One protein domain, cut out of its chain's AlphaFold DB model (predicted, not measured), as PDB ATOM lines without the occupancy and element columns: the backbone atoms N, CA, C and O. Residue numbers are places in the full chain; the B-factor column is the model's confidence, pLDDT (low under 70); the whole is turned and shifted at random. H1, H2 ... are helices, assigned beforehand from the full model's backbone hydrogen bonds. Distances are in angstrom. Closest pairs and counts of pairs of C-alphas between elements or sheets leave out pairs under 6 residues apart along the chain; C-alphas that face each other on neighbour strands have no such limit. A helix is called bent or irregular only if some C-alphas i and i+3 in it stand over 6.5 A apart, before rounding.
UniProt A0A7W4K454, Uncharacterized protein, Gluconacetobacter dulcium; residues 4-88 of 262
ATOM      1  N   ARG A   4     120.779 229.418 294.367       93.69
ATOM      2  CA  ARG A   4     119.516 229.445 293.620       93.69
ATOM      3  C   ARG A   4     118.663 228.216 293.918       93.69
ATOM      4  O   ARG A   4     117.507 228.379 294.290       93.69
ATOM      5  N   VAL A   5     119.239 227.021 293.782       93.44
ATOM      6  CA  VAL A   5     118.515 225.761 294.009       93.44
ATOM      7  C   VAL A   5     118.055 225.668 295.460       93.44
ATOM      8  O   VAL A   5     116.914 225.309 295.727       93.44
ATOM      9  N   TRP A   6     118.907 226.068 296.407       95.06
ATOM     10  CA  TRP A   6     118.513 226.096 297.811       95.06
ATOM     11  C   TRP A   6     117.330 227.044 298.060       95.06
ATOM     12  O   TRP A   6     116.377 226.669 298.742       95.06
ATOM     13  N   MET A   7     117.356 228.250 297.478       94.62
ATOM     14  CA  MET A   7     116.252 229.207 297.594       94.62
ATOM     15  C   MET A   7     114.964 228.676 296.957       94.62
ATOM     16  O   MET A   7     113.902 228.877 297.531       94.62
ATOM     17  N   GLU A   8     115.036 227.998 295.812       94.19
ATOM     18  CA  GLU A   8     113.867 227.386 295.162       94.19
ATOM     19  C   GLU A   8     113.199 226.334 296.062       94.19
ATOM     20  O   GLU A   8     111.977 226.324 296.175       94.19
ATOM     21  N   LEU A   9     113.991 225.514 296.761       94.50
ATOM     22  CA  LEU A   9     113.487 224.461 297.652       94.50
ATOM     23  C   LEU A   9     112.940 224.993 298.985       94.50
ATOM     24  O   LEU A   9     111.974 224.452 299.513       94.50
ATOM     25  N   ASN A  10     113.556 226.038 299.546       93.12
ATOM     26  CA  ASN A  10     113.288 226.469 300.925       93.12
ATOM     27  C   ASN A  10     112.451 227.751 301.026       93.12
ATOM     28  O   ASN A  10     112.051 228.136 302.125       93.12
ATOM     29  N   ARG A  11     112.176 228.443 299.909       91.31
ATOM     30  CA  ARG A  11     111.460 229.728 299.926       91.31
ATOM     31  C   ARG A  11     110.091 229.627 300.589       91.31
ATOM     32  O   ARG A  11     109.771 230.478 301.414       91.31
ATOM     33  N   SER A  12     109.292 228.637 300.208       89.31
ATOM     34  CA  SER A  12     107.911 228.484 300.681       89.31
ATOM     35  C   SER A  12     107.871 228.275 302.194       89.31
ATOM     36  O   SER A  12     107.130 228.954 302.903       89.31
ATOM     37  N   GLU A  13     108.754 227.412 302.695       90.12
ATOM     38  CA  GLU A  13     108.918 227.135 304.121       90.12
ATOM     39  C   GLU A  13     109.411 228.361 304.896       90.12
ATOM     40  O   GLU A  13     108.856 228.698 305.942       90.12
ATOM     41  N   LEU A  14     110.388 229.098 304.356       89.06
ATOM     42  CA  LEU A  14     110.869 230.344 304.958       89.06
ATOM     43  C   LEU A  14     109.772 231.406 305.037       89.06
ATOM     44  O   LEU A  14     109.628 232.057 306.068       89.06
ATOM     45  N   LEU A  15     108.988 231.584 303.969       88.81
ATOM     46  CA  LEU A  15     107.879 232.538 303.958       88.81
ATOM     47  C   LEU A  15     106.789 232.145 304.964       88.81
ATOM     48  O   LEU A  15     106.274 233.020 305.664       88.81
ATOM     49  N   ARG A  16     106.488 230.846 305.087       88.06
ATOM     50  CA  ARG A  16     105.532 230.316 306.069       88.06
ATOM     51  C   ARG A  16     106.005 230.557 307.503       88.06
ATOM     52  O   ARG A  16     105.274 231.147 308.298       88.06
ATOM     53  N   ALA A  17     107.239 230.162 307.808       86.56
ATOM     54  CA  ALA A  17     107.828 230.267 309.142       86.56
ATOM     55  C   ALA A  17     108.027 231.720 309.601       86.56
ATOM     56  O   ALA A  17     107.972 232.007 310.794       86.56
ATOM     57  N   TRP A  18     108.263 232.647 308.669       84.25
ATOM     58  CA  TRP A  18     108.524 234.050 309.005       84.25
ATOM     59  C   TRP A  18     107.257 234.906 309.085       84.25
ATOM     60  O   TRP A  18     107.343 236.042 309.552       84.25
ATOM     61  N   SER A  19     106.100 234.383 308.661       78.44
ATOM     62  CA  SER A  19     104.763 234.975 308.862       78.44
ATOM     63  C   SER A  19     104.695 236.494 308.600       78.44
ATOM     64  O   SER A  19     104.107 237.247 309.370       78.44
ATOM     65  N   GLY A  20     105.353 236.970 307.534       74.88
ATOM     66  CA  GLY A  20     105.356 238.386 307.130       74.88
ATOM     67  C   GLY A  20     106.452 239.276 307.741       74.88
ATOM     68  O   GLY A  20     106.536 240.457 307.400       74.88
ATOM     69  N   ARG A  21     107.338 238.748 308.598       84.88
ATOM     70  CA  ARG A  21     108.496 239.496 309.125       84.88
ATOM     71  C   ARG A  21     109.566 239.722 308.048       84.88
ATOM     72  O   ARG A  21     109.740 238.924 307.128       84.88
ATOM     73  N   ARG A  22     110.331 240.815 308.171       85.00
ATOM     74  CA  ARG A  22     111.422 241.146 307.235       85.00
ATOM     75  C   ARG A  22     112.623 240.217 307.421       85.00
ATOM     76  O   ARG A  22     113.143 240.115 308.525       85.00
ATOM     77  N   LEU A  23     113.112 239.647 306.317       87.94
ATOM     78  CA  LEU A  23     114.339 238.842 306.260       87.94
ATOM     79  C   LEU A  23     115.580 239.629 306.712       87.94
ATOM     80  O   LEU A  23     115.912 240.660 306.119       87.94
ATOM     81  N   ASN A  24     116.296 239.123 307.725       91.62
ATOM     82  CA  ASN A  24     117.624 239.630 308.082       91.62
ATOM     83  C   ASN A  24     118.663 239.057 307.111       91.62
ATOM     84  O   ASN A  24     119.277 238.017 307.344       91.62
ATOM     85  N   TRP A  25     118.846 239.760 305.996       93.00
ATOM     86  CA  TRP A  25     119.729 239.331 304.916       93.00
ATOM     87  C   TRP A  25     121.197 239.222 305.313       93.00
ATOM     88  O   TRP A  25     121.910 238.419 304.720       93.00
ATOM     89  N   THR A  26     121.654 240.010 306.285       94.75
ATOM     90  CA  THR A  26     123.046 239.968 306.743       94.75
ATOM     91  C   THR A  26     123.327 238.651 307.460       94.75
ATOM     92  O   THR A  26     124.261 237.947 307.085       94.75
ATOM     93  N   ALA A  27     122.468 238.276 308.413       93.31
ATOM     94  CA  ALA A  27     122.562 236.994 309.112       93.31
ATOM     95  C   ALA A  27     122.385 235.810 308.149       93.31
ATOM     96  O   ALA A  27     123.139 234.843 308.197       93.31
ATOM     97  N   LEU A  28     121.443 235.923 307.208       92.56
ATOM     98  CA  LEU A  28     121.190 234.872 306.228       92.56
ATOM     99  C   LEU A  28     122.381 234.659 305.277       92.56
ATOM    100  O   LEU A  28     122.715 233.523 304.965       92.56
ATOM    101  N   CYS A  29     123.062 235.729 304.846       95.00
ATOM    102  CA  CYS A  29     124.266 235.609 304.016       95.00
ATOM    103  C   CYS A  29     125.472 235.062 304.793       95.00
ATOM    104  O   CYS A  29     126.292 234.363 304.199       95.00
ATOM    105  N   ALA A  30     125.584 235.360 306.092       94.62
ATOM    106  CA  ALA A  30     126.594 234.744 306.952       94.62
ATOM    107  C   ALA A  30     126.364 233.229 307.041       94.62
ATOM    108  O   ALA A  30     127.262 232.457 306.717       94.62
ATOM    109  N   TRP A  31     125.124 232.818 307.315       95.00
ATOM    110  CA  TRP A  31     124.743 231.408 307.323       95.00
ATOM    111  C   TRP A  31     124.971 230.731 305.962       95.00
ATOM    112  O   TRP A  31     125.564 229.660 305.906       95.00
ATOM    113  N   PHE A  32     124.602 231.372 304.841       94.94
ATOM    114  CA  PHE A  32     124.877 230.839 303.496       94.94
ATOM    115  C   PHE A  32     126.358 230.536 303.271       94.94
ATOM    116  O   PHE A  32     126.685 229.550 302.614       94.94
ATOM    117  N   ARG A  33     127.251 231.370 303.812       94.25
ATOM    118  CA  ARG A  33     128.694 231.143 303.737       94.25
ATOM    119  C   ARG A  33     129.116 229.940 304.578       94.25
ATOM    120  O   ARG A  33     129.894 229.131 304.088       94.25
ATOM    121  N   GLU A  34     128.594 229.815 305.796       95.25
ATOM    122  CA  GLU A  34     128.883 228.689 306.697       95.25
ATOM    123  C   GLU A  34     128.471 227.346 306.086       95.25
ATOM    124  O   GLU A  34     129.229 226.383 306.146       95.25
ATOM    125  N   VAL A  35     127.312 227.290 305.423       93.94
ATOM    126  CA  VAL A  35     126.824 226.065 304.763       93.94
ATOM    127  C   VAL A  35     127.365 225.862 303.340       93.94
ATOM    128  O   VAL A  35     126.936 224.948 302.635       93.94
ATOM    129  N   GLY A  36     128.291 226.713 302.884       94.19
ATOM    130  CA  GLY A  36     128.942 226.576 301.577       94.19
ATOM    131  C   GLY A  36     128.027 226.820 300.370       94.19
ATOM    132  O   GLY A  36     128.270 226.280 299.287       94.19
ATOM    133  N   LEU A  37     126.962 227.613 300.524       95.06
ATOM    134  CA  LEU A  37     126.114 228.036 299.409       95.06
ATOM    135  C   LEU A  37     126.789 229.170 298.642       95.06
ATOM    136  O   LEU A  37     127.086 230.231 299.192       95.06
ATOM    137  N   THR A  38     126.979 228.966 297.344       94.38
ATOM    138  CA  THR A  38     127.688 229.910 296.475       94.38
ATOM    139  C   THR A  38     126.782 230.501 295.399       94.38
ATOM    140  O   THR A  38     125.712 229.972 295.067       94.38
ATOM    141  N   ASN A  39     127.198 231.649 294.861       91.88
ATOM    142  CA  ASN A  39     126.584 232.249 293.680       91.88
ATOM    143  C   ASN A  39     126.974 231.474 292.396       91.88
ATOM    144  O   ASN A  39     127.726 230.503 292.433       91.88
ATOM    145  N   ALA A  40     126.487 231.917 291.233       87.06
ATOM    146  CA  ALA A  40     126.801 231.282 289.945       87.06
ATOM    147  C   ALA A  40     128.297 231.326 289.560       87.06
ATOM    148  O   ALA A  40     128.716 230.587 288.679       87.06
ATOM    149  N   ARG A  41     129.087 232.193 290.205       87.81
ATOM    150  CA  ARG A  41     130.538 232.329 290.017       87.81
ATOM    151  C   ARG A  41     131.347 231.540 291.054       87.81
ATOM    152  O   ARG A  41     132.567 231.615 291.040       87.81
ATOM    153  N   GLY A  42     130.690 230.807 291.956       90.62
ATOM    154  CA  GLY A  42     131.353 230.074 293.036       90.62
ATOM    155  C   GLY A  42     131.738 230.932 294.247       90.62
ATOM    156  O   GLY A  42     132.353 230.423 295.176       90.62
ATOM    157  N   GLU A  43     131.353 232.206 294.285       91.81
ATOM    158  CA  GLU A  43     131.699 233.121 295.376       91.81
ATOM    159  C   GLU A  43     130.634 233.113 296.481       91.81
ATOM    160  O   GLU A  43     129.457 232.795 296.251       91.81
ATOM    161  N   ALA A  44     131.029 233.545 297.681       90.56
ATOM    162  CA  ALA A  44     130.103 233.748 298.786       90.56
ATOM    163  C   ALA A  44     129.072 234.848 298.446       90.56
ATOM    164  O   ALA A  44     129.436 235.919 297.948       90.56
ATOM    165  N   PRO A  45     127.777 234.631 298.721       92.56
ATOM    166  CA  PRO A  45     126.740 235.563 298.314       92.56
ATOM    167  C   PRO A  45     126.768 236.861 299.122       92.56
ATOM    168  O   PRO A  45     126.810 236.868 300.351       92.56
ATOM    169  N   THR A  46     126.679 237.987 298.414       94.75
ATOM    170  CA  THR A  46     126.458 239.305 299.022       94.75
ATOM    171  C   THR A  46     124.968 239.551 299.259       94.75
ATOM    172  O   THR A  46     124.117 239.008 298.550       94.75
ATOM    173  N   VAL A  47     124.632 240.452 300.189       95.06
ATOM    174  CA  VAL A  47     123.234 240.823 300.493       95.06
ATOM    175  C   VAL A  47     122.474 241.282 299.243       95.06
ATOM    176  O   VAL A  47     121.330 240.878 299.028       95.06
ATOM    177  N   ARG A  48     123.102 242.100 298.385       93.75
ATOM    178  CA  ARG A  48     122.489 242.561 297.128       93.75
ATOM    179  C   ARG A  48     122.210 241.392 296.180       93.75
ATOM    180  O   ARG A  48     121.127 241.331 295.601       93.75
ATOM    181  N   CYS A  49     123.166 240.473 296.038       92.69
ATOM    182  CA  CYS A  49     123.020 239.284 295.200       92.69
ATOM    183  C   CYS A  49     121.881 238.385 295.704       92.69
ATOM    184  O   CYS A  49     120.982 238.054 294.930       92.69
ATOM    185  N   ALA A  50     121.864 238.079 297.005       93.62
ATOM    186  CA  ALA A  50     120.845 237.241 297.631       93.62
ATOM    187  C   ALA A  50     119.436 237.836 297.486       93.62
ATOM    188  O   ALA A  50     118.517 237.122 297.095       93.62
ATOM    189  N   LYS A  51     119.263 239.148 297.703       94.62
ATOM    190  CA  LYS A  51     117.971 239.834 297.512       94.62
ATOM    191  C   LYS A  51     117.468 239.757 296.071       94.62
ATOM    192  O   LYS A  51     116.300 239.448 295.845       94.62
ATOM    193  N   MET A  52     118.333 240.036 295.091       95.12
ATOM    194  CA  MET A  52     117.945 239.956 293.677       95.12
ATOM    195  C   MET A  52     117.580 238.528 293.279       95.12
ATOM    196  O   MET A  52     116.579 238.316 292.597       95.12
ATOM    197  N   LEU A  53     118.380 237.551 293.708       94.56
ATOM    198  CA  LEU A  53     118.122 236.149 293.414       94.56
ATOM    199  C   LEU A  53     116.825 235.678 294.073       94.56
ATOM    200  O   LEU A  53     116.009 235.051 293.409       94.56
ATOM    201  N   TRP A  54     116.582 236.070 295.325       94.25
ATOM    202  CA  TRP A  54     115.336 235.798 296.034       94.25
ATOM    203  C   TRP A  54     114.116 236.340 295.292       94.25
ATOM    204  O   TRP A  54     113.118 235.639 295.162       94.25
ATOM    205  N   TYR A  55     114.175 237.571 294.784       94.19
ATOM    206  CA  TYR A  55     113.077 238.128 293.992       94.19
ATOM    207  C   TYR A  55     112.852 237.342 292.692       94.19
ATOM    208  O   TYR A  55     111.723 236.964 292.387       94.19
ATOM    209  N   ARG A  56     113.931 237.034 291.956       94.94
ATOM    210  CA  ARG A  56     113.866 236.271 290.697       94.94
ATOM    211  C   ARG A  56     113.311 234.863 290.893       94.94
ATOM    212  O   ARG A  56     112.463 234.445 290.117       94.94
ATOM    213  N   VAL A  57     113.756 234.163 291.935       94.94
ATOM    214  CA  VAL A  57     113.238 232.840 292.310       94.94
ATOM    215  C   VAL A  57     111.753 232.926 292.651       94.94
ATOM    216  O   VAL A  57     110.983 232.096 292.188       94.94
ATOM    217  N   GLY A  58     111.328 233.962 293.384       94.50
ATOM    218  CA  GLY A  58     109.909 234.199 293.650       94.50
ATOM    219  C   GLY A  58     109.085 234.325 292.373       94.50
ATOM    220  O   GLY A  58     108.122 233.591 292.195       94.50
ATOM    221  N   LYS A  59     109.518 235.185 291.444       94.94
ATOM    222  CA  LYS A  59     108.835 235.364 290.155       94.94
ATOM    223  C   LYS A  59     108.820 234.099 289.303       94.94
ATOM    224  O   LYS A  59     107.827 233.822 288.641       94.94
ATOM    225  N   PHE A  60     109.906 233.334 289.321       93.81
ATOM    226  CA  PHE A  60     109.991 232.065 288.608       93.81
ATOM    227  C   PHE A  60     109.009 231.025 289.163       93.81
ATOM    228  O   PHE A  60     108.319 230.371 288.385       93.81
ATOM    229  N   LEU A  61     108.910 230.898 290.490       92.75
ATOM    230  CA  LEU A  61     107.973 229.973 291.131       92.75
ATOM    231  C   LEU A  61     106.513 230.390 290.908       92.75
ATOM    232  O   LEU A  61     105.713 229.539 290.541       92.75
ATOM    233  N   GLU A  62     106.189 231.684 291.023       92.94
ATOM    234  CA  GLU A  62     104.854 232.217 290.696       92.94
ATOM    235  C   GLU A  62     104.457 231.899 289.245       92.94
ATOM    236  O   GLU A  62     103.347 231.442 288.980       92.94
ATOM    237  N   ALA A  63     105.371 232.105 288.291       92.94
ATOM    238  CA  ALA A  63     105.120 231.800 286.885       92.94
ATOM    239  C   ALA A  63     104.919 230.297 286.647       92.94
ATOM    240  O   ALA A  63     104.064 229.902 285.852       92.94
ATOM    241  N   ARG A  64     105.694 229.457 287.340       92.50
ATOM    242  CA  ARG A  64     105.566 228.002 287.255       92.50
ATOM    243  C   ARG A  64     104.228 227.526 287.826       92.50
ATOM    244  O   ARG A  64     103.554 226.739 287.171       92.50
ATOM    245  N   GLU A  65     103.824 228.024 288.990       92.69
ATOM    246  CA  GLU A  65     102.533 227.700 289.604       92.69
ATOM    247  C   GLU A  65     101.364 228.146 288.714       92.69
ATOM    248  O   GLU A  65     100.442 227.372 288.466       92.69
ATOM    249  N   ALA A  66     101.437 229.352 288.140       92.44
ATOM    250  CA  ALA A  66     100.442 229.828 287.181       92.44
ATOM    251  C   ALA A  66     100.358 228.927 285.936       92.44
ATOM    252  O   ALA A  66      99.265 228.640 285.449       92.44
ATOM    253  N   GLN A  67     101.499 228.446 285.434       92.88
ATOM    254  CA  GLN A  67     101.535 227.518 284.308       92.88
ATOM    255  C   GLN A  67     100.946 226.148 284.667       92.88
ATOM    256  O   GLN A  67     100.212 225.573 283.864       92.88
ATOM    257  N   GLU A  68     101.263 225.610 285.845       92.81
ATOM    258  CA  GLU A  68     100.702 224.344 286.326       92.81
ATOM    259  C   GLU A  68      99.185 224.453 286.509       92.81
ATOM    260  O   GLU A  68      98.454 223.588 286.027       92.81
ATOM    261  N   LYS A  69      98.700 225.560 287.082       93.94
ATOM    262  CA  LYS A  69      97.268 225.841 287.215       93.94
ATOM    263  C   LYS A  69      96.568 225.940 285.857       93.94
ATOM    264  O   LYS A  69      95.567 225.266 285.643       93.94
ATOM    265  N   ALA A  70      97.128 226.693 284.910       93.06
ATOM    266  CA  ALA A  70      96.567 226.806 283.563       93.06
ATOM    267  C   ALA A  70      96.524 225.451 282.831       93.06
ATOM    268  O   ALA A  70      95.581 225.158 282.098       93.06
ATOM    269  N   ARG A  71      97.536 224.596 283.036       93.31
ATOM    270  CA  ARG A  71      97.548 223.231 282.490       93.31
ATOM    271  C   ARG A  71      96.485 222.346 283.134       93.31
ATOM    272  O   ARG A  71      95.866 221.568 282.415       93.31
ATOM    273  N   ALA A  72      96.283 222.456 284.446       94.12
ATOM    274  CA  ALA A  72      95.238 221.721 285.151       94.12
ATOM    275  C   ALA A  72      93.844 222.124 284.642       94.12
ATOM    276  O   ALA A  72      93.078 221.258 284.231       94.12
ATOM    277  N   GLU A  73      93.568 223.426 284.539       94.00
ATOM    278  CA  GLU A  73      92.302 223.952 284.007       94.00
ATOM    279  C   GLU A  73      92.055 223.498 282.557       94.00
ATOM    280  O   GLU A  73      90.964 223.044 282.210       94.00
ATOM    281  N   ALA A  74      93.084 223.542 281.702       93.06
ATOM    282  CA  ALA A  74      92.980 223.054 280.328       93.06
ATOM    283  C   ALA A  74      92.736 221.535 280.254       93.06
ATOM    284  O   ALA A  74      91.983 221.066 279.397       93.06
ATOM    285  N   ALA A  75      93.360 220.756 281.142       94.06
ATOM    286  CA  ALA A  75      93.163 219.312 281.211       94.06
ATOM    287  C   ALA A  75      91.740 218.953 281.665       94.06
ATOM    288  O   ALA A  75      91.125 218.061 281.077       94.06
ATOM    289  N   GLU A  76      91.197 219.667 282.653       94.50
ATOM    290  CA  GLU A  76      89.814 219.499 283.108       94.50
ATOM    291  C   GLU A  76      88.808 219.838 282.002       94.50
ATOM    292  O   GLU A  76      87.902 219.046 281.730       94.50
ATOM    293  N   ALA A  77      89.011 220.950 281.290       94.12
ATOM    294  CA  ALA A  77      88.161 221.331 280.162       94.12
ATOM    295  C   ALA A  77      88.175 220.270 279.044       94.12
ATOM    296  O   ALA A  77      87.122 219.859 278.551       94.12
ATOM    297  N   ALA A  78      89.358 219.761 278.688       93.44
ATOM    298  CA  ALA A  78      89.493 218.708 277.682       93.44
ATOM    299  C   ALA A  78      88.851 217.381 278.129       93.44
ATOM    300  O   ALA A  78      88.286 216.652 277.308       93.44
ATOM    301  N   ALA A  79      88.927 217.045 279.420       95.00
ATOM    302  CA  ALA A  79      88.272 215.864 279.973       95.00
ATOM    303  C   ALA A  79      86.740 215.994 279.924       95.00
ATOM    304  O   ALA A  79      86.064 215.053 279.500       95.00
ATOM    305  N   ALA A  80      86.203 217.165 280.273       94.88
ATOM    306  CA  ALA A  80      84.774 217.453 280.193       94.88
ATOM    307  C   ALA A  80      84.250 217.355 278.750       94.88
ATOM    308  O   ALA A  80      83.240 216.696 278.501       94.88
ATOM    309  N   GLU A  81      84.971 217.918 277.777       95.50
ATOM    310  CA  GLU A  81      84.610 217.830 276.356       95.50
ATOM    311  C   GLU A  81      84.602 216.375 275.853       95.50
ATOM    312  O   GLU A  81      83.684 215.948 275.147       95.50
ATOM    313  N   ARG A  82      85.600 215.570 276.245       95.62
ATOM    314  CA  ARG A  82      85.641 214.135 275.908       95.62
ATOM    315  C   ARG A  82      84.465 213.379 276.517       95.62
ATOM    316  O   ARG A  82      83.866 212.555 275.829       95.62
ATOM    317  N   ALA A  83      84.120 213.663 277.771       95.62
ATOM    318  CA  ALA A  83      82.978 213.043 278.435       95.62
ATOM    319  C   ALA A  83      81.661 213.380 277.716       95.62
ATOM    320  O   ALA A  83      80.868 212.476 277.448       95.62
ATOM    321  N   GLN A  84      81.467 214.641 277.316       95.69
ATOM    322  CA  GLN A  84      80.297 215.068 276.542       95.69
ATOM    323  C   GLN A  84      80.217 214.367 275.182       95.69
ATOM    324  O   GLN A  84      79.160 213.860 274.809       95.69
ATOM    325  N   ARG A  85      81.336 214.262 274.454       95.81
ATOM    326  CA  ARG A  85      81.377 213.546 273.168       95.81
ATOM    327  C   ARG A  85      81.037 212.067 273.311       95.81
ATOM    328  O   ARG A  85      80.314 211.526 272.480       95.81
ATOM    329  N   LEU A  86      81.538 211.415 274.358       96.62
ATOM    330  CA  LEU A  86      81.229 210.012 274.631       96.62
ATOM    331  C   LEU A  86      79.759 209.816 275.012       96.62
ATOM    332  O   LEU A  86      79.153 208.840 274.574       96.62
ATOM    333  N   ALA A  87      79.178 210.732 275.789       95.88
ATOM    334  CA  ALA A  87      77.752 210.705 276.106       95.88
ATOM    335  C   ALA A  87      76.899 210.852 274.835       95.88
ATOM    336  O   ALA A  87      76.066 209.992 274.560       95.88
ATOM    337  N   ALA A  88      77.195 211.851 273.998       96.06
ATOM    338  CA  ALA A  88      76.492 212.069 272.734       96.06
ATOM    339  C   ALA A  88      76.622 210.875 271.769       96.06
ATOM    340  O   ALA A  88      75.651 210.489 271.121       96.06
TER     341      ALA A  88
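What this domain is: This is residues 4 to 88 of the 262 residues of an uncharacterized protein of Gluconacetobacter dulcium (UniProt A0A7W4K454). A long straight arm sticks out of a small compact head: residues 62 to 88 of H3 make the arm, and H1, H2, the loop of residues 35 to 46 and the first part of H3 make the head. In the head, H1 and H2 both stand crosswise to H3, H2 at its beginning and H1 farther along. The printed part has 85 residues with three named helices, in the order H1, H2, H3, and no named strand; the class is all helix. The whole is extended, with a radius of gyration of the C-alphas of 19.7 A and spans of 65 by 30 by 19 A, the length coming from the arm.

Where its parts are: Find C-alpha 4 at (119.516, 229.445, 293.620); from there H1 runs through residues 4 to 18, 19.5 A. It is irregular: C-alphas 9 and 12 are 7.5 A apart. Next comes H2, residues 25 to 34, 14.1 A. At C-alpha 47, (123.234, 240.823, 300.493), begins H3, residues 47 to 88, which runs 61.5 A to C-alpha 88 at (76.492, 212.069, 272.734).

How they stand to each other: Look first at Glu 8 and Val 57, the closest C-alphas of H1 and H3, 6.2 A apart. Here H1 touches residues 53 to 61 of H3 alone, about perpendicular at 87 degrees. H1 and H2 are apart. H2 touches residues 47 to 51 of H3 alone, about perpendicular at 90 degrees; their closest C-alphas, Trp 25 and Val 47, are 5.8 A apart. In H2 and H3 every O i to N i+4 pair is within hydrogen-bond range; in H1, 9 of 11 are.

The domain as a whole: The C-alphas farthest apart, Ala 30 and Ala 88, are 64.8 A apart. Without the stretches that stand free, residues 16 to 22 and 62 to 88, the body spans 24 by 22 by 18 A. The link from H1 to H2 is short; that from H2 to H3 is long, 12 residues. The printed part has no cut, its mean pLDDT is 92.6, and no printed residue is under 70.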